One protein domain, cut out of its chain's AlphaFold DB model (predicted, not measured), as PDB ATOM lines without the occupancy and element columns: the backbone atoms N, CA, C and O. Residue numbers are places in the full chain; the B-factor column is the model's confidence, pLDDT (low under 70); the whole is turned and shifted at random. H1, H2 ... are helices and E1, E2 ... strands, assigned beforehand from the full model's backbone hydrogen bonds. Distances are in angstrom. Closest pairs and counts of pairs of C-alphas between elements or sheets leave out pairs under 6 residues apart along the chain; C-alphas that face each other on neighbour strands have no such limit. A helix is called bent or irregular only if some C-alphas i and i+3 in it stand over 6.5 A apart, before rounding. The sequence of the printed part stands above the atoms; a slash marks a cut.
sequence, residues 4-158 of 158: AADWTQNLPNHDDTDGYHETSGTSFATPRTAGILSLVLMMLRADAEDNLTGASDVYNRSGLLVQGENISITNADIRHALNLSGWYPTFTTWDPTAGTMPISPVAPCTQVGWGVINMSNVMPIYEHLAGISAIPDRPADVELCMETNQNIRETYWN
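This is residues 4 to 158 of the 158 residues of an uncharacterized protein of Candidatus Poseidoniales archaeon (UniProt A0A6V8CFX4). Three helices, H1, H2 and H4, make a loose triangular core, in which H4 packs on both H1 and H2; the long H1 has a strand hairpin at each end, E1 and E2 by its first residues and E3 and E4 by its last. To one side lies the long helix H5, which follows H4 in the chain after a link of 10 residues and, of the named helices, touches the short H3; residues 150 to 158, of which 150 to 157 belong to H5, stick out. The 155 printed residues hold five named helices and four named strands, in the order E1 E2 H1 E3 E4 H2 H3 H4 H5, a mixed class of helices and strands with two antiparallel two-stranded sheets. The whole is only just loose, close to compact, with a radius of gyration of the C-alphas of 18.0 A and spans of 47 by 45 by 36 A.

Residues 4 to 5 pair, parallel, with residues 116 to 117. E1, residues 8 to 12, and E2, residues 20 to 24, form an antiparallel hairpin, with N 9 and O 23 at 2.9 A. H1, residues 26 to 47, comes closest to E1 at the C-alphas of Phe 28 and Thr 8, 6.8 A apart. E3, residues 64 to 67, and E4, residues 72 to 74, form a second antiparallel hairpin, with N 65 and O 73 at 2.8 A; the closest C-alphas of H1 and E3 are those of Arg 45 and Val 66, 5.8 A apart. H2, residues 75 to 85, is near H1. H4, residues 119 to 129, touches H1, through residues 36 to 44 of H1 alone, at a steep tilt of 43 degrees, the same way, closest at the C-alphas of Val 40 and Tyr 126, 5.6 A. H4 also touches H2 at a steep tilt of 54 degrees, opposite ways, closest at the C-alphas of Ala 81 and Ile 125, 5.8 A. H3, residues 109 to 112, touches H5, residues 140 to 157, through residues 142 to 149 of H5 alone, closest at the C-alphas of Cys 109 and Cys 145, 6.4 A. H5 is apart from H1, H2 and H4. Every O i to N i+4 pair is within hydrogen-bond range in H2 and H5, against 16 of 18 in H1 and 5 of 7 in H4; H3 is too short for such a pair.

E1 begins at C-alpha 8, (144.010, 202.080, 213.237). H1 spans 32.1 A, H2 15.4 A, H4 16.2 A and H5 25.8 A. H4 is only just irregular: C-alphas 120 and 123 are 6.7 A apart. H5 ends at C-alpha 157, (153.550, 171.900, 212.379).

The two C-alphas farthest apart, those of Asp 18 and Asn 158, are 51.5 A apart. The printed part has no cut. The links H1 to E3 and H2 to H3 are long. The mean pLDDT of the printed part is 85.9, and residues 54 to 57, 94 to 101 and 158 are under 70.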
ATOM      1  N   ALA A   4     146.189 191.838 220.500       80.81
ATOM      2  CA  ALA A   4     146.161 192.969 219.568       80.81
ATOM      3  C   ALA A   4     146.045 194.318 220.301       80.81
ATOM      4  O   ALA A   4     145.237 194.468 221.202       80.81
ATOM      5  N   ALA A   5     146.821 195.329 219.917       81.62
ATOM      6  CA  ALA A   5     146.492 196.719 220.244       81.62
ATOM      7  C   ALA A   5     145.649 197.320 219.114       81.62
ATOM      8  O   ALA A   5     145.520 196.705 218.059       81.62
ATOM      9  N   ASP A   6     145.105 198.520 219.305       79.31
ATOM     10  CA  ASP A   6     144.384 199.220 218.237       79.31
ATOM     11  C   ASP A   6     145.270 199.370 216.978       79.31
ATOM     12  O   ASP A   6     146.396 199.875 217.036       79.31
ATOM     13  N   TRP A   7     144.761 198.851 215.857       75.44
ATOM     14  CA  TRP A   7     145.423 198.753 214.556       75.44
ATOM     15  C   TRP A   7     145.118 199.924 213.627       75.44
ATOM     16  O   TRP A   7     145.710 199.963 212.548       75.44
ATOM     17  N   THR A   8     144.248 200.859 214.008       75.56
ATOM     18  CA  THR A   8     144.010 202.080 213.237       75.56
ATOM     19  C   THR A   8     144.642 203.265 213.939       75.56
ATOM     20  O   THR A   8     144.569 203.433 215.155       75.56
ATOM     21  N   GLN A   9     145.333 204.085 213.163       75.50
ATOM     22  CA  GLN A   9     146.034 205.245 213.680       75.50
ATOM     23  C   GLN A   9     145.810 206.429 212.757       75.50
ATOM     24  O   GLN A   9     145.832 206.289 211.535       75.50
ATOM     25  N   ASN A  10     145.651 207.603 213.357       83.62
ATOM     26  CA  ASN A  10     145.741 208.857 212.637       83.62
ATOM     27  C   ASN A  10     147.212 209.283 212.614       83.62
ATOM     28  O   ASN A  10     147.753 209.684 213.648       83.62
ATOM     29  N   LEU A  11     147.871 209.131 211.468       81.56
ATOM     30  CA  LEU A  11     149.302 209.390 211.318       81.56
ATOM     31  C   LEU A  11     149.550 210.603 210.422       81.56
ATOM     32  O   LEU A  11     148.781 210.823 209.479       81.56
ATOM     33  N   PRO A  12     150.637 211.359 210.664       82.88
ATOM     34  CA  PRO A  12     151.085 212.380 209.731       82.88
ATOM     35  C   PRO A  12     151.206 211.793 208.327       82.88
ATOM     36  O   PRO A  12     151.714 210.683 208.136       82.88
ATOM     37  N   ASN A  13     150.696 212.517 207.342       81.38
ATOM     38  CA  ASN A  13     150.867 212.142 205.956       81.38
ATOM     39  C   ASN A  13     152.314 212.422 205.542       81.38
ATOM     40  O   ASN A  13     152.840 213.496 205.794       81.38
ATOM     41  N   HIS A  14     152.959 211.461 204.888       82.00
ATOM     42  CA  HIS A  14     154.333 211.625 204.417       82.00
ATOM     43  C   HIS A  14     154.501 212.717 203.342       82.00
ATOM     44  O   HIS A  14     155.608 213.223 203.170       82.00
ATOM     45  N   ASP A  15     153.414 213.087 202.656       82.62
ATOM     46  CA  ASP A  15     153.397 214.065 201.560       82.62
ATOM     47  C   ASP A  15     152.980 215.483 201.994       82.62
ATOM     48  O   ASP A  15     152.914 216.387 201.161       82.62
ATOM     49  N   ASP A  16     152.666 215.695 203.275       79.12
ATOM     50  CA  ASP A  16     152.164 216.970 203.793       79.12
ATOM     51  C   ASP A  16     152.840 217.299 205.131       79.12
ATOM     52  O   ASP A  16     153.069 216.422 205.960       79.12
ATOM     53  N   THR A  17     153.179 218.566 205.356       79.19
ATOM     54  CA  THR A  17     153.789 219.015 206.613       79.19
ATOM     55  C   THR A  17     152.788 219.092 207.762       79.19
ATOM     56  O   THR A  17     153.200 218.944 208.910       79.19
ATOM     57  N   ASP A  18     151.496 219.274 207.462       82.69
ATOM     58  CA  ASP A  18     150.445 219.466 208.475       82.69
ATOM     59  C   ASP A  18     149.281 218.462 208.349       82.69
ATOM     60  O   ASP A  18     148.404 218.390 209.215       82.69
ATOM     61  N   GLY A  19     149.257 217.671 207.274       82.19
ATOM     62  CA  GLY A  19     148.202 216.702 206.991       82.19
ATOM     63  C   GLY A  19     148.315 215.429 207.831       82.19
ATOM     64  O   GLY A  19     149.401 214.897 208.044       82.19
ATOM     65  N   TYR A  20     147.174 214.893 208.258       84.31
ATOM     66  CA  TYR A  20     147.063 213.565 208.864       84.31
ATOM     67  C   TYR A  20     146.146 212.688 208.015       84.31
ATOM     68  O   TYR A  20     145.232 213.184 207.354       84.31
ATOM     69  N   HIS A  21     146.381 211.383 208.040       82.25
ATOM     70  CA  HIS A  21     145.504 210.404 207.423       82.25
ATOM     71  C   HIS A  21     145.283 209.222 208.360       82.25
ATOM     72  O   HIS A  21     146.161 208.827 209.132       82.25
ATOM     73  N   GLU A  22     144.093 208.646 208.261       82.31
ATOM     74  CA  GLU A  22     143.773 207.401 208.933       82.31
ATOM     75  C   GLU A  22     144.369 206.233 208.143       82.31
ATOM     76  O   GLU A  22     144.165 206.101 206.934       82.31
ATOM     77  N   THR A  23     145.124 205.383 208.829       77.19
ATOM     78  CA  THR A  23     145.681 204.152 208.268       77.19
ATOM     79  C   THR A  23     145.421 202.993 209.210       77.19
ATOM     80  O   THR A  23     145.310 203.183 210.422       77.19
ATOM     81  N   SER A  24     145.292 201.786 208.662       80.94
ATOM     82  CA  SER A  24     144.888 200.611 209.427       80.94
ATOM     83  C   SER A  24     145.657 199.365 209.013       80.94
ATOM     84  O   SER A  24     145.958 199.160 207.837       80.94
ATOM     85  N   GLY A  25     145.989 198.518 209.987       78.31
ATOM     86  CA  GLY A  25     146.647 197.239 209.739       78.31
ATOM     87  C   GLY A  25     147.366 196.668 210.957       78.31
ATOM     88  O   GLY A  25     147.741 197.371 211.894       78.31
ATOM     89  N   THR A  26     147.633 195.364 210.930       80.88
ATOM     90  CA  THR A  26     148.358 194.669 212.010       80.88
ATOM     91  C   THR A  26     149.777 195.214 212.219       80.88
ATOM     92  O   THR A  26     150.292 195.204 213.341       80.88
ATOM     93  N   SER A  27     150.381 195.761 211.161       83.75
ATOM     94  CA  SER A  27     151.655 196.485 211.199       83.75
ATOM     95  C   SER A  27     151.616 197.743 212.074       83.75
ATOM     96  O   SER A  27     152.668 198.192 212.515       83.75
ATOM     97  N   PHE A  28     150.429 198.285 212.367       83.56
ATOM     98  CA  PHE A  28     150.223 199.419 213.270       83.56
ATOM     99  C   PHE A  28     149.827 198.987 214.688       83.56
ATOM    100  O   PHE A  28     150.214 199.649 215.649       83.56
ATOM    101  N   ALA A  29     149.138 197.852 214.852       83.44
ATOM    102  CA  ALA A  29     148.889 197.277 216.182       83.44
ATOM    103  C   ALA A  29     150.187 196.825 216.867       83.44
ATOM    104  O   ALA A  29     150.386 197.048 218.059       83.44
ATOM    105  N   THR A  30     151.093 196.210 216.108       87.19
ATOM    106  CA  THR A  30     152.342 195.635 216.635       87.19
ATOM    107  C   THR A  30     153.229 196.658 217.368       87.19
ATOM    108  O   THR A  30     153.577 196.403 218.524       87.19
ATOM    109  N   PRO A  31     153.580 197.825 216.785       87.69
ATOM    110  CA  PRO A  31     154.391 198.827 217.481       87.69
ATOM    111  C   PRO A  31     153.680 199.431 218.699       87.69
ATOM    112  O   PRO A  31     154.350 199.777 219.669       87.69
ATOM    113  N   ARG A  32     152.340 199.508 218.709       87.56
ATOM    114  CA  ARG A  32     151.585 199.944 219.897       87.56
ATOM    115  C   ARG A  32     151.672 198.933 221.035       87.56
ATOM    116  O   ARG A  32     151.989 199.324 222.155       87.56
ATOM    117  N   THR A  33     151.471 197.644 220.750       89.56
ATOM    118  CA  THR A  33     151.681 196.571 221.736       89.56
ATOM    119  C   THR A  33     153.101 196.616 222.303       89.56
ATOM    120  O   THR A  33     153.286 196.573 223.518       89.56
ATOM    121  N   ALA A  34     154.107 196.767 221.436       91.06
ATOM    122  CA  ALA A  34     155.501 196.879 221.857       91.06
ATOM    123  C   ALA A  34     155.764 198.127 222.719       91.06
ATOM    124  O   ALA A  34     156.518 198.046 223.686       91.06
ATOM    125  N   GLY A  35     155.132 199.263 222.408       92.75
ATOM    126  CA  GLY A  35     155.231 200.494 223.196       92.75
ATOM    127  C   GLY A  35     154.646 200.352 224.602       92.75
ATOM    128  O   GLY A  35     155.304 200.720 225.574       92.75
ATOM    129  N   ILE A  36     153.457 199.749 224.723       92.69
ATOM    130  CA  ILE A  36     152.810 199.449 226.014       92.69
ATOM    131  C   ILE A  36     153.725 198.571 226.877       92.69
ATOM    132  O   ILE A  36     153.997 198.894 228.031       92.69
ATOM    133  N   LEU A  37     154.258 197.490 226.301       92.69
ATOM    134  CA  LEU A  37     155.188 196.598 226.995       92.69
ATOM    135  C   LEU A  37     156.497 197.279 227.386       92.69
ATOM    136  O   LEU A  37     157.011 197.045 228.477       92.69
ATOM    137  N   SER A  38     157.038 198.119 226.506       93.62
ATOM    138  CA  SER A  38     158.271 198.858 226.780       93.62
ATOM    139  C   SER A  38     158.093 199.807 227.962       93.62
ATOM    140  O   SER A  38     158.997 199.916 228.785       93.62
ATOM    141  N   LEU A  39     156.924 200.444 228.088       95.88
ATOM    142  CA  LEU A  39     156.598 201.292 229.233       95.88
ATOM    143  C   LEU A  39     156.538 200.483 230.538       95.88
ATOM    144  O   LEU A  39     157.180 200.868 231.511       95.88
ATOM    145  N   VAL A  40     155.854 199.335 230.540       95.81
ATOM    146  CA  VAL A  40     155.812 198.426 231.702       95.81
ATOM    147  C   VAL A  40     157.220 197.976 232.104       95.81
ATOM    148  O   VAL A  40     157.590 198.064 233.272       95.81
ATOM    149  N   LEU A  41     158.033 197.529 231.142       93.81
ATOM    150  CA  LEU A  41     159.410 197.099 231.399       93.81
ATOM    151  C   LEU A  41     160.275 198.239 231.936       93.81
ATOM    152  O   LEU A  41     161.096 198.009 232.818       93.81
ATOM    153  N   MET A  42     160.101 199.460 231.425       94.19
ATOM    154  CA  MET A  42     160.822 200.632 231.914       94.19
ATOM    155  C   MET A  42     160.471 200.933 233.374       94.19
ATOM    156  O   MET A  42     161.375 201.203 234.156       94.19
ATOM    157  N   MET A  43     159.192 200.846 233.751       95.19
ATOM    158  CA  MET A  43     158.754 201.037 235.138       95.19
ATOM    159  C   MET A  43     159.339 199.963 236.063       95.19
ATOM    160  O   MET A  43     159.971 200.293 237.060       95.19
ATOM    161  N   LEU A  44     159.223 198.684 235.690       94.62
ATOM    162  CA  LEU A  44     159.764 197.572 236.483       94.62
ATOM    163  C   LEU A  44     161.287 197.655 236.644       94.62
ATOM    164  O   LEU A  44     161.813 197.367 237.714       94.62
ATOM    165  N   ARG A  45     162.006 198.053 235.589       93.00
ATOM    166  CA  ARG A  45     163.459 198.255 235.656       93.00
ATOM    167  C   ARG A  45     163.844 199.448 236.513       93.00
ATOM    168  O   ARG A  45     164.857 199.372 237.197       93.00
ATOM    169  N   ALA A  46     163.061 200.525 236.477       93.56
ATOM    170  CA  ALA A  46     163.290 201.673 237.342       93.56
ATOM    171  C   ALA A  46     163.168 201.274 238.821       93.56
ATOM    172  O   ALA A  46     164.057 201.600 239.600       93.56
ATOM    173  N   ASP A  47     162.143 200.497 239.178       93.25
ATOM    174  CA  ASP A  47     161.942 200.025 240.556       93.25
ATOM    175  C   ASP A  47     162.980 198.993 241.000       93.25
ATOM    176  O   ASP A  47     163.355 198.941 242.169       93.25
ATOM    177  N   ALA A  48     163.449 198.161 240.071       92.12
ATOM    178  CA  ALA A  48     164.493 197.175 240.321       92.12
ATOM    179  C   ALA A  48     165.915 197.771 240.312       92.12
ATOM    180  O   ALA A  48     166.872 197.022 240.506       92.12
ATOM    181  N   GLU A  49     166.060 199.075 240.036       91.88
ATOM    182  CA  GLU A  49     167.341 199.749 239.763       91.88
ATOM    183  C   GLU A  49     168.177 199.037 238.674       91.88
ATOM    184  O   GLU A  49     169.410 199.065 238.637       91.88
ATOM    185  N   ASP A  50     167.483 198.401 237.733       90.12
ATOM    186  CA  ASP A  50     168.048 197.546 236.701       90.12
ATOM    187  C   ASP A  50     168.337 198.336 235.421       90.12
ATOM    188  O   ASP A  50     167.551 198.377 234.472       90.12
ATOM    189  N   ASN A  51     169.512 198.963 235.387       84.31
ATOM    190  CA  ASN A  51     169.967 199.752 234.241       84.31
ATOM    191  C   ASN A  51     170.753 198.931 233.196       84.31
ATOM    192  O   ASN A  51     171.472 199.480 232.358       84.31
ATOM    193  N   LEU A  52     170.681 197.601 233.271       79.38
ATOM    194  CA  LEU A  52     171.450 196.705 232.414       79.38
ATOM    195  C   LEU A  52     170.643 196.277 231.183       79.38
ATOM    196  O   LEU A  52     169.411 196.310 231.147       79.38
ATOM    197  N   THR A  53     171.338 195.812 230.145       74.25
ATOM    198  CA  THR A  53     170.661 195.237 228.976       74.25
ATOM    199  C   THR A  53     170.126 193.846 229.327       74.25
ATOM    200  O   THR A  53     170.789 193.066 230.012       74.25
ATOM    201  N   GLY A  54     168.920 193.510 228.862       68.06
ATOM    202  CA  GLY A  54     168.310 192.191 229.110       68.06
ATOM    203  C   GLY A  54     169.037 191.025 228.423       68.06
ATOM    204  O   GLY A  54     168.789 189.872 228.743       68.06
ATOM    205  N   ALA A  55     169.955 191.318 227.495       68.25
ATOM    206  CA  ALA A  55     170.739 190.336 226.745       68.25
ATOM    207  C   ALA A  55     172.202 190.233 227.217       68.25
ATOM    208  O   ALA A  55     173.023 189.658 226.508       68.25
ATOM    209  N   SER A  56     172.559 190.820 228.366       68.88
ATOM    210  CA  SER A  56     173.945 190.779 228.830       68.88
ATOM    211  C   SER A  56     174.327 189.399 229.371       68.88
ATOM    212  O   SER A  56     173.877 188.961 230.430       68.88
ATOM    213  N   ASP A  57     175.210 188.745 228.635       68.31
ATOM    214  CA  ASP A  57     175.964 187.546 228.987       68.31
ATOM    215  C   ASP A  57     176.939 187.784 230.152       68.31
ATOM    216  O   ASP A  57     177.099 186.921 231.014       68.31
ATOM    217  N   VAL A  58     177.515 188.988 230.239       71.00
ATOM    218  CA  VAL A  58     178.454 189.394 231.304       71.00
ATOM    219  C   VAL A  58     177.823 189.353 232.702       71.00
ATOM    220  O   VAL A  58     178.504 189.019 233.670       71.00
ATOM    221  N   TYR A  59     176.525 189.649 232.818       70.44
ATOM    222  CA  TYR A  59     175.805 189.675 234.100       70.44
ATOM    223  C   TYR A  59     174.953 188.422 234.356       70.44
ATOM    224  O   TYR A  59     174.139 188.419 235.273       70.44
ATOM    225  N   ASN A  60     175.136 187.361 233.556       70.06
ATOM    226  CA  ASN A  60     174.452 186.069 233.675       70.06
ATOM    227  C   ASN A  60     172.939 186.185 233.945       70.06
ATOM    228  O   ASN A  60     172.406 185.596 234.883       70.06
ATOM    229  N   ARG A  61     172.231 186.949 233.106       78.50
ATOM    230  CA  ARG A  61     170.800 187.232 233.311       78.50
ATOM    231  C   ARG A  61     169.884 186.028 233.085       78.50
ATOM    232  O   ARG A  61     168.696 186.126 233.352       78.50
ATOM    233  N   SER A  62     170.398 184.913 232.557       77.88
ATOM    234  CA  SER A  62     169.675 183.638 232.377       77.88
ATOM    235  C   SER A  62     168.255 183.756 231.773       77.88
ATOM    236  O   SER A  62     167.380 182.958 232.091       77.88
ATOM    237  N   GLY A  63     168.013 184.737 230.893       80.56
ATOM    238  CA  GLY A  63     166.699 184.970 230.269       80.56
ATOM    239  C   GLY A  63     165.758 185.926 231.022       80.56
ATOM    240  O   GLY A  63     164.608 186.088 230.610       80.56
ATOM    241  N   LEU A  64     166.232 186.580 232.088       88.88
ATOM    242  CA  LEU A  64     165.517 187.636 232.805       88.88
ATOM    243  C   LEU A  64     165.525 188.948 232.013       88.88
ATOM    244  O   LEU A  64     166.570 189.452 231.597       88.88
ATOM    245  N   LEU A  65     164.338 189.524 231.853       90.25
ATOM    246  CA  LEU A  65     164.122 190.845 231.268       90.25
ATOM    247  C   LEU A  65     164.264 191.960 232.306       90.25
ATOM    248  O   LEU A  65     164.665 193.066 231.935       90.25
ATOM    249  N   VAL A  66     163.950 191.661 233.570       91.38
ATOM    250  CA  VAL A  66     164.143 192.540 234.731       91.38
ATOM    251  C   VAL A  66     164.758 191.730 235.866       91.38
ATOM    252  O   VAL A  66     164.315 190.608 236.124       91.38
ATOM    253  N   GLN A  67     165.776 192.282 236.526       89.31
ATOM    254  CA  GLN A  67     166.430 191.656 237.676       89.31
ATOM    255  C   GLN A  67     166.757 192.701 238.744       89.31
ATOM    256  O   GLN A  67     167.609 193.554 238.523       89.31
ATOM    257  N   GLY A  68     166.111 192.584 239.899       86.88
ATOM    258  CA  GLY A  68     166.402 193.327 241.121       86.88
ATOM    259  C   GLY A  68     166.471 192.389 242.326       86.88
ATOM    260  O   GLY A  68     166.437 191.169 242.177       86.88
ATOM    261  N   GLU A  69     166.547 192.954 243.529       84.88
ATOM    262  CA  GLU A  69     166.668 192.177 244.773       84.88
ATOM    263  C   GLU A  69     165.430 191.303 245.052       84.88
ATOM    264  O   GLU A  69     165.568 190.143 245.430       84.88
ATOM    265  N   ASN A  70     164.228 191.834 244.793       85.06
ATOM    266  CA  ASN A  70     162.944 191.158 245.042       85.06
ATOM    267  C   ASN A  70     162.088 190.968 243.777       85.06
ATOM    268  O   ASN A  70     160.947 190.521 243.865       85.06
ATOM    269  N   ILE A  71     162.612 191.339 242.606       88.06
ATOM    270  CA  ILE A  71     161.876 191.331 241.339       88.06
ATOM    271  C   ILE A  71     162.703 190.570 240.307       88.06
ATOM    272  O   ILE A  71     163.810 190.974 239.957       88.06
ATOM    273  N   SER A  72     162.150 189.478 239.786       90.94
ATOM    274  CA  SER A  72     162.742 188.706 238.694       90.94
ATOM    275  C   SER A  72     161.668 188.416 237.657       90.94
ATOM    276  O   SER A  72     160.738 187.667 237.941       90.94
ATOM    277  N   ILE A  73     161.792 189.010 236.471       92.94
ATOM    278  CA  ILE A  73     160.764 188.928 235.426       92.94
ATOM    279  C   ILE A  73     161.355 188.292 234.178       92.94
ATOM    280  O   ILE A  73     162.334 188.787 233.615       92.94
ATOM    281  N   THR A  74     160.739 187.212 233.717       92.06
ATOM    282  CA  THR A  74     161.067 186.519 232.470       92.06
ATOM    283  C   THR A  74     160.138 186.950 231.332       92.06
ATOM    284  O   THR A  74     159.134 187.639 231.518       92.06
ATOM    285  N   ASN A  75     160.442 186.495 230.114       90.75
ATOM    286  CA  ASN A  75     159.517 186.632 228.989       90.75
ATOM    287  C   ASN A  75     158.185 185.893 229.236       90.75
ATOM    288  O   ASN A  75     157.138 186.348 228.779       90.75
ATOM    289  N   ALA A  76     158.203 184.769 229.961       91.94
ATOM    290  CA  ALA A  76     156.987 184.024 230.270       91.94
ATOM    291  C   ALA A  76     156.055 184.836 231.178       91.94
ATOM    292  O   ALA A  76     154.865 184.922 230.887       91.94
ATOM    293  N   ASP A  77     156.605 185.513 232.189       94.56
ATOM    294  CA  ASP A  77     155.832 186.343 233.122       94.56
ATOM    295  C   ASP A  77     155.166 187.524 232.403       94.56
ATOM    296  O   ASP A  77     153.973 187.770 232.572       94.56
ATOM    297  N   ILE A  78     155.905 188.207 231.519       92.88
ATOM    298  CA  ILE A  78     155.368 189.305 230.697       92.88
ATOM    299  C   ILE A  78     154.212 188.816 229.819       92.88
ATOM    300  O   ILE A  78     153.167 189.465 229.743       92.88
ATOM    301  N   ARG A  79     154.388 187.676 229.141       92.69
ATOM    302  CA  ARG A  79     153.348 187.109 228.272       92.69
ATOM    303  C   ARG A  79     152.132 186.667 229.072       92.69
ATOM    304  O   ARG A  79     151.013 186.921 228.645       92.69
ATOM    305  N   HIS A  80     152.339 186.067 230.236       94.31
ATOM    306  CA  HIS A  80     151.252 185.684 231.125       94.31
ATOM    307  C   HIS A  80     150.451 186.908 231.589       94.31
ATOM    308  O   HIS A  80     149.236 186.949 231.414       94.31
ATOM    309  N   ALA A  81     151.125 187.956 232.068       95.50
ATOM    310  CA  ALA A  81     150.473 189.195 232.491       95.50
ATOM    311  C   ALA A  81     149.702 189.874 231.346       95.50
ATOM    312  O   ALA A  81     148.592 190.371 231.544       95.50
ATOM    313  N   LEU A  82     150.249 189.848 230.126       93.69
ATOM    314  CA  LEU A  82     149.539 190.305 228.932       93.69
ATOM    315  C   LEU A  82     148.254 189.513 228.682       93.69
ATOM    316  O   LEU A  82     147.208 190.124 228.460       93.69
ATOM    317  N   ASN A  83     148.331 188.183 228.739       93.75
ATOM    318  CA  ASN A  83     147.194 187.295 228.508       93.75
ATOM    319  C   ASN A  83     146.071 187.557 229.521       93.75
ATOM    320  O   ASN A  83     144.906 187.639 229.131       93.75
ATOM    321  N   LEU A  84     146.428 187.763 230.794       94.75
ATOM    322  CA  LEU A  84     145.490 188.140 231.852       94.75
ATOM    323  C   LEU A  84     144.842 189.510 231.586       94.75
ATOM    324  O   LEU A  84     143.634 189.681 231.758       94.75
ATOM    325  N   SER A  85     145.638 190.483 231.134       94.00
ATOM    326  CA  SER A  85     145.204 191.876 230.960       94.00
ATOM    327  C   SER A  85     144.327 192.132 229.728       94.00
ATOM    328  O   SER A  85     143.589 193.118 229.707       94.00
ATOM    329  N   GLY A  86     144.415 191.292 228.691       90.44
ATOM    330  CA  GLY A  86     143.694 191.499 227.435       90.44
ATOM    331  C   GLY A  86     142.180 191.513 227.645       90.44
ATOM    332  O   GLY A  86     141.656 190.796 228.484       90.44
ATOM    333  N   TRP A  87     141.422 192.293 226.886       88.06
ATOM    334  CA  TRP A  87     139.956 192.319 227.010       88.06
ATOM    335  C   TRP A  87     139.284 192.097 225.658       88.06
ATOM    336  O   TRP A  87     139.853 192.410 224.617       88.06
ATOM    337  N   TYR A  88     138.075 191.538 225.654       88.06
ATOM    338  CA  TYR A  88     137.309 191.374 224.419       88.06
ATOM    339  C   TYR A  88     136.284 192.494 224.268       88.06
ATOM    340  O   TYR A  88     135.399 192.619 225.120       88.06
ATOM    341  N   PRO A  89     136.357 193.285 223.183       80.50
ATOM    342  CA  PRO A  89     135.321 194.244 222.864       80.50
ATOM    343  C   PRO A  89     133.970 193.571 222.667       80.50
ATOM    344  O   PRO A  89     133.792 192.715 221.806       80.50
ATOM    345  N   THR A  90     133.002 193.995 223.470       78.00
ATOM    346  CA  THR A  90     131.580 193.740 223.243       78.00
ATOM    347  C   THR A  90     131.003 194.798 222.309       78.00
ATOM    348  O   THR A  90     131.580 195.873 222.156       78.00
ATOM    349  N   PHE A  91     129.816 194.548 221.755       71.38
ATOM    350  CA  PHE A  91     129.099 195.525 220.928       71.38
ATOM    351  C   PHE A  91     128.917 196.893 221.615       71.38
ATOM    352  O   PHE A  91     128.946 197.921 220.952       71.38
ATOM    353  N   THR A  92     128.763 196.925 222.943       72.69
ATOM    354  CA  THR A  92     128.564 198.166 223.714       72.69
ATOM    355  C   THR A  92     129.854 198.909 224.046       72.69
ATOM    356  O   THR A  92     129.812 200.089 224.369       72.69
ATOM    357  N   THR A  93     130.992 198.220 224.005       73.06
ATOM    358  CA  THR A  93     132.327 198.787 224.274       73.06
ATOM    359  C   THR A  93     133.138 198.983 222.996       73.06
ATOM    360  O   THR A  93     134.286 199.413 223.050       73.06
ATOM    361  N   TRP A  94     132.576 198.580 221.859       68.31
ATOM    362  CA  TRP A  94     133.185 198.709 220.553       68.31
ATOM    363  C   TRP A  94     133.059 200.150 220.070       68.31
ATOM    364  O   TRP A  94     131.958 200.698 220.018       68.31
ATOM    365  N   ASP A  95     134.193 200.747 219.711       68.69
ATOM    366  CA  ASP A  95     134.250 202.085 219.142       68.69
ATOM    367  C   ASP A  95     134.575 201.987 217.637       68.69
ATOM    368  O   ASP A  95     135.701 201.609 217.284       68.69
ATOM    369  N   PRO A  96     133.619 202.328 216.744       59.50
ATOM    370  CA  PRO A  96     133.828 202.329 215.294       59.50
ATOM    371  C   PRO A  96     134.898 203.321 214.831       59.50
ATOM    372  O   PRO A  96     135.402 203.189 213.719       59.50
ATOM    373  N   THR A  97     135.209 204.330 215.647       63.22
ATOM    374  CA  THR A  97     136.171 205.396 215.337       63.22
ATOM    375  C   THR A  97     137.565 205.113 215.891       63.22
ATOM    376  O   THR A  97     138.539 205.694 215.427       63.22
ATOM    377  N   ALA A  98     137.683 204.163 216.821       61.59
ATOM    378  CA  ALA A  98     138.958 203.674 217.341       61.59
ATOM    379  C   ALA A  98     139.485 202.472 216.543       61.59
ATOM    380  O   ALA A  98     140.171 201.615 217.089       61.59
ATOM    381  N   GLY A  99     139.096 202.331 215.271       56.72
ATOM    382  CA  GLY A  99     139.716 201.370 214.364       56.72
ATOM    383  C   GLY A  99     139.398 199.900 214.545       56.72
ATOM    384  O   GLY A  99     139.706 199.097 213.663       56.72
ATOM    385  N   THR A 100     138.801 199.515 215.665       59.78
ATOM    386  CA  THR A 100     138.505 198.114 215.922       59.78
ATOM    387  C   THR A 100     137.448 197.629 214.923       59.78
ATOM    388  O   THR A 100     136.385 198.219 214.787       59.78
ATOM    389  N   MET A 101     137.719 196.567 214.164       65.88
ATOM    390  CA  MET A 101     136.671 195.815 213.465       65.88
ATOM    391  C   MET A 101     135.734 195.175 214.504       65.88
ATOM    392  O   MET A 101     136.197 194.851 215.602       65.88
ATOM    393  N   PRO A 102     134.439 194.982 214.199       73.00
ATOM    394  CA  PRO A 102     133.522 194.333 215.126       73.00
ATOM    395  C   PRO A 102     134.035 192.936 215.487       73.00
ATOM    396  O   PRO A 102     134.258 192.095 214.613       73.00
ATOM    397  N   ILE A 103     134.229 192.709 216.786       80.56
ATOM    398  CA  ILE A 103     134.750 191.448 217.307       80.56
ATOM    399  C   ILE A 103     133.614 190.440 217.464       80.56
ATOM    400  O   ILE A 103     132.535 190.765 217.960       80.56
ATOM    401  N   SER A 104     133.855 189.201 217.029       83.12
ATOM    402  CA  SER A 104     132.876 188.119 217.168       83.12
ATOM    403  C   SER A 104     132.554 187.866 218.647       83.12
ATOM    404  O   SER A 104     133.473 187.558 219.405       83.12
ATOM    405  N   PRO A 105     131.274 187.892 219.063       80.31
ATOM    406  CA  PRO A 105     130.898 187.585 220.442       80.31
ATOM    407  C   PRO A 105     130.974 186.083 220.763       80.31
ATOM    408  O   PRO A 105     130.869 185.711 221.924       80.31
ATOM    409  N   VAL A 106     131.121 185.217 219.751       83.38
ATOM    410  CA  VAL A 106     131.102 183.749 219.915       83.38
ATOM    411  C   VAL A 106     132.509 183.167 220.046       83.38
ATOM    412  O   VAL A 106     132.717 182.223 220.795       83.38
ATOM    413  N   ALA A 107     133.477 183.705 219.299       84.38
ATOM    414  CA  ALA A 107     134.851 183.196 219.286       84.38
ATOM    415  C   ALA A 107     135.868 184.335 219.068       84.38
ATOM    416  O   ALA A 107     136.610 184.321 218.078       84.38
ATOM    417  N   PRO A 108     135.912 185.341 219.962       86.56
ATOM    418  CA  PRO A 108     136.761 186.528 219.796       86.56
ATOM    419  C   PRO A 108     138.258 186.183 219.749       86.56
ATOM    420  O   PRO A 108     139.028 186.801 219.011       86.56
ATOM    421  N   CYS A 109     138.648 185.121 220.452       88.44
ATOM    422  CA  CYS A 109     139.985 184.531 220.461       88.44
ATOM    423  C   CYS A 109     140.553 184.220 219.067       88.44
ATOM    424  O   CYS A 109     141.754 184.345 218.834       88.44
ATOM    425  N   THR A 110     139.697 183.855 218.108       86.69
ATOM    426  CA  THR A 110     140.125 183.562 216.729       86.69
ATOM    427  C   THR A 110     140.556 184.815 215.964       86.69
ATOM    428  O   THR A 110     141.350 184.723 215.030       86.69
ATOM    429  N   GLN A 111     140.070 185.989 216.378       85.06
ATOM    430  CA  GLN A 111     140.352 187.273 215.740       85.06
ATOM    431  C   GLN A 111     141.491 188.014 216.445       85.06
ATOM    432  O   GLN A 111     142.422 188.474 215.784       85.06
ATOM    433  N   VAL A 112     141.454 188.095 217.780       87.25
ATOM    434  CA  VAL A 112     142.374 188.937 218.571       87.25
ATOM    435  C   VAL A 112     143.232 188.171 219.586       87.25
ATOM    436  O   VAL A 112     143.958 188.793 220.355       87.25
ATOM    437  N   GLY A 113     143.229 186.834 219.569       90.88
ATOM    438  CA  GLY A 113     143.982 186.041 220.552       90.88
ATOM    439  C   GLY A 113     143.420 186.248 221.959       90.88
ATOM    440  O   GLY A 113     142.213 186.293 222.108       90.88
ATOM    441  N   TRP A 114     144.252 186.442 222.977       92.38
ATOM    442  CA  TRP A 114     143.834 186.688 224.364       92.38
ATOM    443  C   TRP A 114     143.026 187.977 224.570       92.38
ATOM    444  O   TRP A 114     142.361 188.125 225.601       92.38
ATOM    445  N   GLY A 115     143.050 188.900 223.603       90.38
ATOM    446  CA  GLY A 115     142.217 190.096 223.601       90.38
ATOM    447  C   GLY A 115     142.907 191.329 223.037       90.38
ATOM    448  O   GLY A 115     143.954 191.263 222.389       90.38
ATOM    449  N   VAL A 116     142.275 192.469 223.298       88.56
ATOM    450  CA  VAL A 116     142.768 193.798 222.964       88.56
ATOM    451  C   VAL A 116     143.492 194.409 224.162       88.56
ATOM    452  O   VAL A 116     143.101 194.174 225.305       88.56
ATOM    453  N   ILE A 117     144.531 195.203 223.911       89.38
ATOM    454  CA  ILE A 117     145.237 195.995 224.926       89.38
ATOM    455  C   ILE A 117     145.336 197.467 224.524       89.38
ATOM    456  O   ILE A 117     145.395 197.815 223.343       89.38
ATOM    457  N   ASN A 118     145.379 198.342 225.522       88.56
ATOM    458  CA  ASN A 118     145.573 199.779 225.371       88.56
ATOM    459  C   ASN A 118     146.345 200.347 226.584       88.56
ATOM    460  O   ASN A 118     146.828 199.610 227.446       88.56
ATOM    461  N   MET A 119     146.457 201.674 226.672       90.56
ATOM    462  CA  MET A 119     147.187 202.333 227.762       90.56
ATOM    463  C   MET A 119     146.593 202.093 229.158       90.56
ATOM    464  O   MET A 119     147.343 202.136 230.130       90.56
ATOM    465  N   SER A 120     145.293 201.793 229.295       91.50
ATOM    466  CA  SER A 120     144.717 201.476 230.610       91.50
ATOM    467  C   SER A 120     145.186 200.128 231.156       91.50
ATOM    468  O   SER A 120     145.037 199.879 232.346       91.50
ATOM    469  N   ASN A 121     145.778 199.267 230.321       93.44
ATOM    470  CA  ASN A 121     146.354 197.996 230.758       93.44
ATOM    471  C   ASN A 121     147.748 198.145 231.390       93.44
ATOM    472  O   ASN A 121     148.179 197.228 232.082       93.44
ATOM    473  N   VAL A 122     148.442 199.275 231.196       96.06
ATOM    474  CA  VAL A 122     149.830 199.460 231.669       96.06
ATOM    475  C   VAL A 122     149.940 199.286 233.183       96.06
ATOM    476  O   VAL A 122     150.720 198.452 233.635       96.06
ATOM    477  N   MET A 123     149.152 200.040 233.956       97.12
ATOM    478  CA  MET A 123     149.207 199.981 235.422       97.12
ATOM    479  C   MET A 123     148.819 198.599 235.967       97.12
ATOM    480  O   MET A 123     149.604 198.060 236.738       97.12
ATOM    481  N   PRO A 124     147.711 197.964 235.530       96.50
ATOM    482  CA  PRO A 124     147.387 196.599 235.944       96.50
ATOM    483  C   PRO A 124     148.501 195.580 235.675       96.50
ATOM    484  O   PRO A 124     148.806 194.767 236.542       96.50
ATOM    485  N   ILE A 125     149.129 195.616 234.490       96.88
ATOM    486  CA  ILE A 125     150.231 194.698 234.154       96.88
ATOM    487  C   ILE A 125     151.431 194.961 235.066       96.88
ATOM    488  O   ILE A 125     152.018 194.020 235.600       96.88
ATOM    489  N   TYR A 126     151.800 196.229 235.239       97.38
ATOM    490  CA  TYR A 126     152.905 196.627 236.102       97.38
ATOM    491  C   TYR A 126     152.674 196.181 237.554       97.38
ATOM    492  O   TYR A 126     153.530 195.503 238.116       97.38
ATOM    493  N   GLU A 127     151.512 196.483 238.136       96.88
ATOM    494  CA  GLU A 127     151.183 196.122 239.521       96.88
ATOM    495  C   GLU A 127     151.167 194.605 239.730       96.88
ATOM    496  O   GLU A 127     151.600 194.128 240.779       96.88
ATOM    497  N   HIS A 128     150.721 193.844 238.728       96.62
ATOM    498  CA  HIS A 128     150.750 192.385 238.758       96.62
ATOM    499  C   HIS A 128     152.165 191.825 238.771       96.62
ATOM    500  O   HIS A 128     152.486 190.990 239.614       96.62
ATOM    501  N   LEU A 129     153.027 192.317 237.883       95.94
ATOM    502  CA  LEU A 129     154.417 191.870 237.797       95.94
ATOM    503  C   LEU A 129     155.261 192.345 238.988       95.94
ATOM    504  O   LEU A 129     156.175 191.641 239.405       95.94
ATOM    505  N   ALA A 130     154.940 193.504 239.564       94.75
ATOM    506  CA  ALA A 130     155.578 194.022 240.772       94.75
ATOM    507  C   ALA A 130     155.070 193.350 242.066       94.75
ATOM    508  O   ALA A 130     155.578 193.642 243.147       94.75
ATOM    509  N   GLY A 131     154.062 192.472 241.987       93.62
ATOM    510  CA  GLY A 131     153.471 191.810 243.154       93.62
ATOM    511  C   GLY A 131     152.618 192.728 244.041       93.62
ATOM    512  O   GLY A 131     152.353 192.391 245.193       93.62
ATOM    513  N   ILE A 132     152.190 193.881 243.521       95.44
ATOM    514  CA  ILE A 132     151.368 194.878 244.224       95.44
ATOM    515  C   ILE A 132     149.889 194.477 244.197       95.44
ATOM    516  O   ILE A 132     149.206 194.542 245.218       95.44
ATOM    517  N   SER A 133     149.383 194.068 243.029       96.31
ATOM    518  CA  SER A 133     147.973 193.722 242.819       96.31
ATOM    519  C   SER A 133     147.834 192.636 241.761       96.31
ATOM    520  O   SER A 133     148.445 192.724 240.703       96.31
ATOM    521  N   ALA A 134     147.025 191.607 242.010       94.44
ATOM    522  CA  ALA A 134     146.829 190.532 241.043       94.44
ATOM    523  C   ALA A 134     145.778 190.899 239.982       94.44
ATOM    524  O   ALA A 134     144.704 191.404 240.314       94.44
ATOM    525  N   ILE A 135     146.050 190.572 238.713       95.25
ATOM    526  CA  ILE A 135     145.003 190.515 237.688       95.25
ATOM    527  C   ILE A 135     144.279 189.171 237.858       95.25
ATOM    528  O   ILE A 135     144.954 188.150 237.983       95.25
ATOM    529  N   PRO A 136     142.936 189.147 237.899       94.62
ATOM    530  CA  PRO A 136     142.185 187.904 238.017       94.62
ATOM    531  C   PRO A 136     142.379 186.998 236.796       94.62
ATOM    532  O   PRO A 136     142.591 187.477 235.679       94.62
ATOM    533  N   ASP A 137     142.236 185.695 237.028       93.38
ATOM    534  CA  ASP A 137     142.318 184.677 235.984       93.38
ATOM    535  C   ASP A 137     141.271 184.891 234.888       93.38
ATOM    536  O   ASP A 137     140.203 185.493 235.088       93.38
ATOM    537  N   ARG A 138     141.590 184.390 233.694       91.44
ATOM    538  CA  ARG A 138     140.713 184.518 232.536       91.44
ATOM    539  C   ARG A 138     139.514 183.580 232.683       91.44
ATOM    540  O   ARG A 138     139.617 182.513 233.278       91.44
ATOM    541  N   PRO A 139     138.353 183.946 232.119       91.88
ATOM    542  CA  PRO A 139     137.235 183.019 232.037       91.88
ATOM    543  C   PRO A 139     137.631 181.729 231.293       91.88
ATOM    544  O   PRO A 139     138.354 181.775 230.295       91.88
ATOM    545  N   ALA A 140     137.153 180.577 231.770       91.50
ATOM    546  CA  ALA A 140     137.585 179.260 231.286       91.50
ATOM    547  C   ALA A 140     137.307 179.014 229.790       91.50
ATOM    548  O   ALA A 140     138.011 178.253 229.132       91.50
ATOM    549  N   ASP A 141     136.284 179.657 229.229       89.44
ATOM    550  CA  ASP A 141     135.981 179.623 227.796       89.44
ATOM    551  C   ASP A 141     137.061 180.320 226.952       89.44
ATOM    552  O   ASP A 141     137.389 179.863 225.852       89.44
ATOM    553  N   VAL A 142     137.657 181.393 227.477       90.12
ATOM    554  CA  VAL A 142     138.771 182.109 226.846       90.12
ATOM    555  C   VAL A 142     140.023 181.247 226.813       90.12
ATOM    556  O   VAL A 142     140.646 181.117 225.757       90.12
ATOM    557  N   GLU A 143     140.365 180.651 227.952       91.62
ATOM    558  CA  GLU A 143     141.523 179.764 228.088       91.62
ATOM    559  C   GLU A 143     141.384 178.556 227.166       91.62
ATOM    560  O   GLU A 143     142.251 178.329 226.323       91.62
ATOM    561  N   LEU A 144     140.235 177.871 227.216       92.44
ATOM    562  CA  LEU A 144     139.950 176.724 226.357       92.44
ATOM    563  C   LEU A 144     140.077 177.075 224.871       92.44
ATOM    564  O   LEU A 144     140.616 176.286 224.090       92.44
ATOM    565  N   CYS A 145     139.599 178.251 224.455       91.56
ATOM    566  CA  CYS A 145     139.746 178.665 223.066       91.56
ATOM    567  C   CYS A 145     141.219 178.861 222.677       91.56
ATOM    568  O   CYS A 145     141.641 178.425 221.602       91.56
ATOM    569  N   MET A 146     142.010 179.514 223.529       92.50
ATOM    570  CA  MET A 146     143.421 179.775 223.247       92.50
ATOM    571  C   MET A 146     144.263 178.499 223.265       92.50
ATOM    572  O   MET A 146     145.073 178.303 222.357       92.50
ATOM    573  N   GLU A 147     144.008 177.591 224.206       92.56
ATOM    574  CA  GLU A 147     144.610 176.255 224.234       92.56
ATOM    575  C   GLU A 147     144.255 175.455 222.981       92.56
ATOM    576  O   GLU A 147     145.130 174.887 222.331       92.56
ATOM    577  N   THR A 148     142.982 175.463 222.573       92.75
ATOM    578  CA  THR A 148     142.539 174.783 221.348       92.75
ATOM    579  C   THR A 148     143.251 175.347 220.118       92.75
ATOM    580  O   THR A 148     143.753 174.588 219.288       92.75
ATOM    581  N   ASN A 149     143.357 176.676 220.010       89.31
ATOM    582  CA  ASN A 149     144.080 177.333 218.921       89.31
ATOM    583  C   ASN A 149     145.564 176.943 218.898       89.31
ATOM    584  O   ASN A 149     146.129 176.755 217.818       89.31
ATOM    585  N   GLN A 150     146.196 176.828 220.066       90.06
ATOM    586  CA  GLN A 150     147.593 176.425 220.179       90.06
ATOM    587  C   GLN A 150     147.786 174.952 219.789       90.06
ATOM    588  O   GLN A 150     148.620 174.665 218.932       90.06
ATOM    589  N   ASN A 151     146.943 174.047 220.293       92.75
ATOM    590  CA  ASN A 151     146.966 172.622 219.948       92.75
ATOM    591  C   ASN A 151     146.806 172.386 218.439       92.75
ATOM    592  O   ASN A 151     147.511 171.562 217.854       92.75
ATOM    593  N   ILE A 152     145.910 173.129 217.777       90.81
ATOM    594  CA  ILE A 152     145.730 173.049 216.318       90.81
ATOM    595  C   ILE A 152     147.006 173.479 215.586       90.81
ATOM    596  O   ILE A 152     147.412 172.821 214.629       90.81
ATOM    597  N   ARG A 153     147.654 174.568 216.026       88.31
ATOM    598  CA  ARG A 153     148.914 175.036 215.428       88.31
ATOM    599  C   ARG A 153     150.017 174.001 215.596       88.31
ATOM    600  O   ARG A 153     150.682 173.680 214.621       88.31
ATOM    601  N   GLU A 154     150.191 173.469 216.798       91.62
ATOM    602  CA  GLU A 154     151.197 172.440 217.073       91.62
ATOM    603  C   GLU A 154     150.953 171.177 216.248       91.62
ATOM    604  O   GLU A 154     151.885 170.639 215.665       91.62
ATOM    605  N   THR A 155     149.695 170.754 216.112       94.00
ATOM    606  CA  THR A 155     149.328 169.604 215.271       94.00
ATOM    607  C   THR A 155     149.626 169.849 213.791       94.00
ATOM    608  O   THR A 155     150.006 168.921 213.093       94.00
ATOM    609  N   TYR A 156     149.455 171.079 213.297       90.94
ATOM    610  CA  TYR A 156     149.750 171.420 211.903       90.94
ATOM    611  C   TYR A 156     151.254 171.414 211.585       90.94
ATOM    612  O   TYR A 156     151.634 171.108 210.458       90.94
ATOM    613  N   TRP A 157     152.095 171.794 212.552       87.69
ATOM    614  CA  TRP A 157     153.550 171.900 212.379       87.69
ATOM    615  C   TRP A 157     154.335 170.653 212.821       87.69
ATOM    616  O   TRP A 157     155.551 170.627 212.629       87.69
ATOM    617  N   ASN A 158     153.659 169.655 213.400       69.06
ATOM    618  CA  ASN A 158     154.200 168.317 213.674       69.06
ATOM    619  C   ASN A 158     154.148 167.423 212.431       69.06
ATOM    620  O   ASN A 158     155.077 166.598 212.280       69.06
TER     621      ASN A 158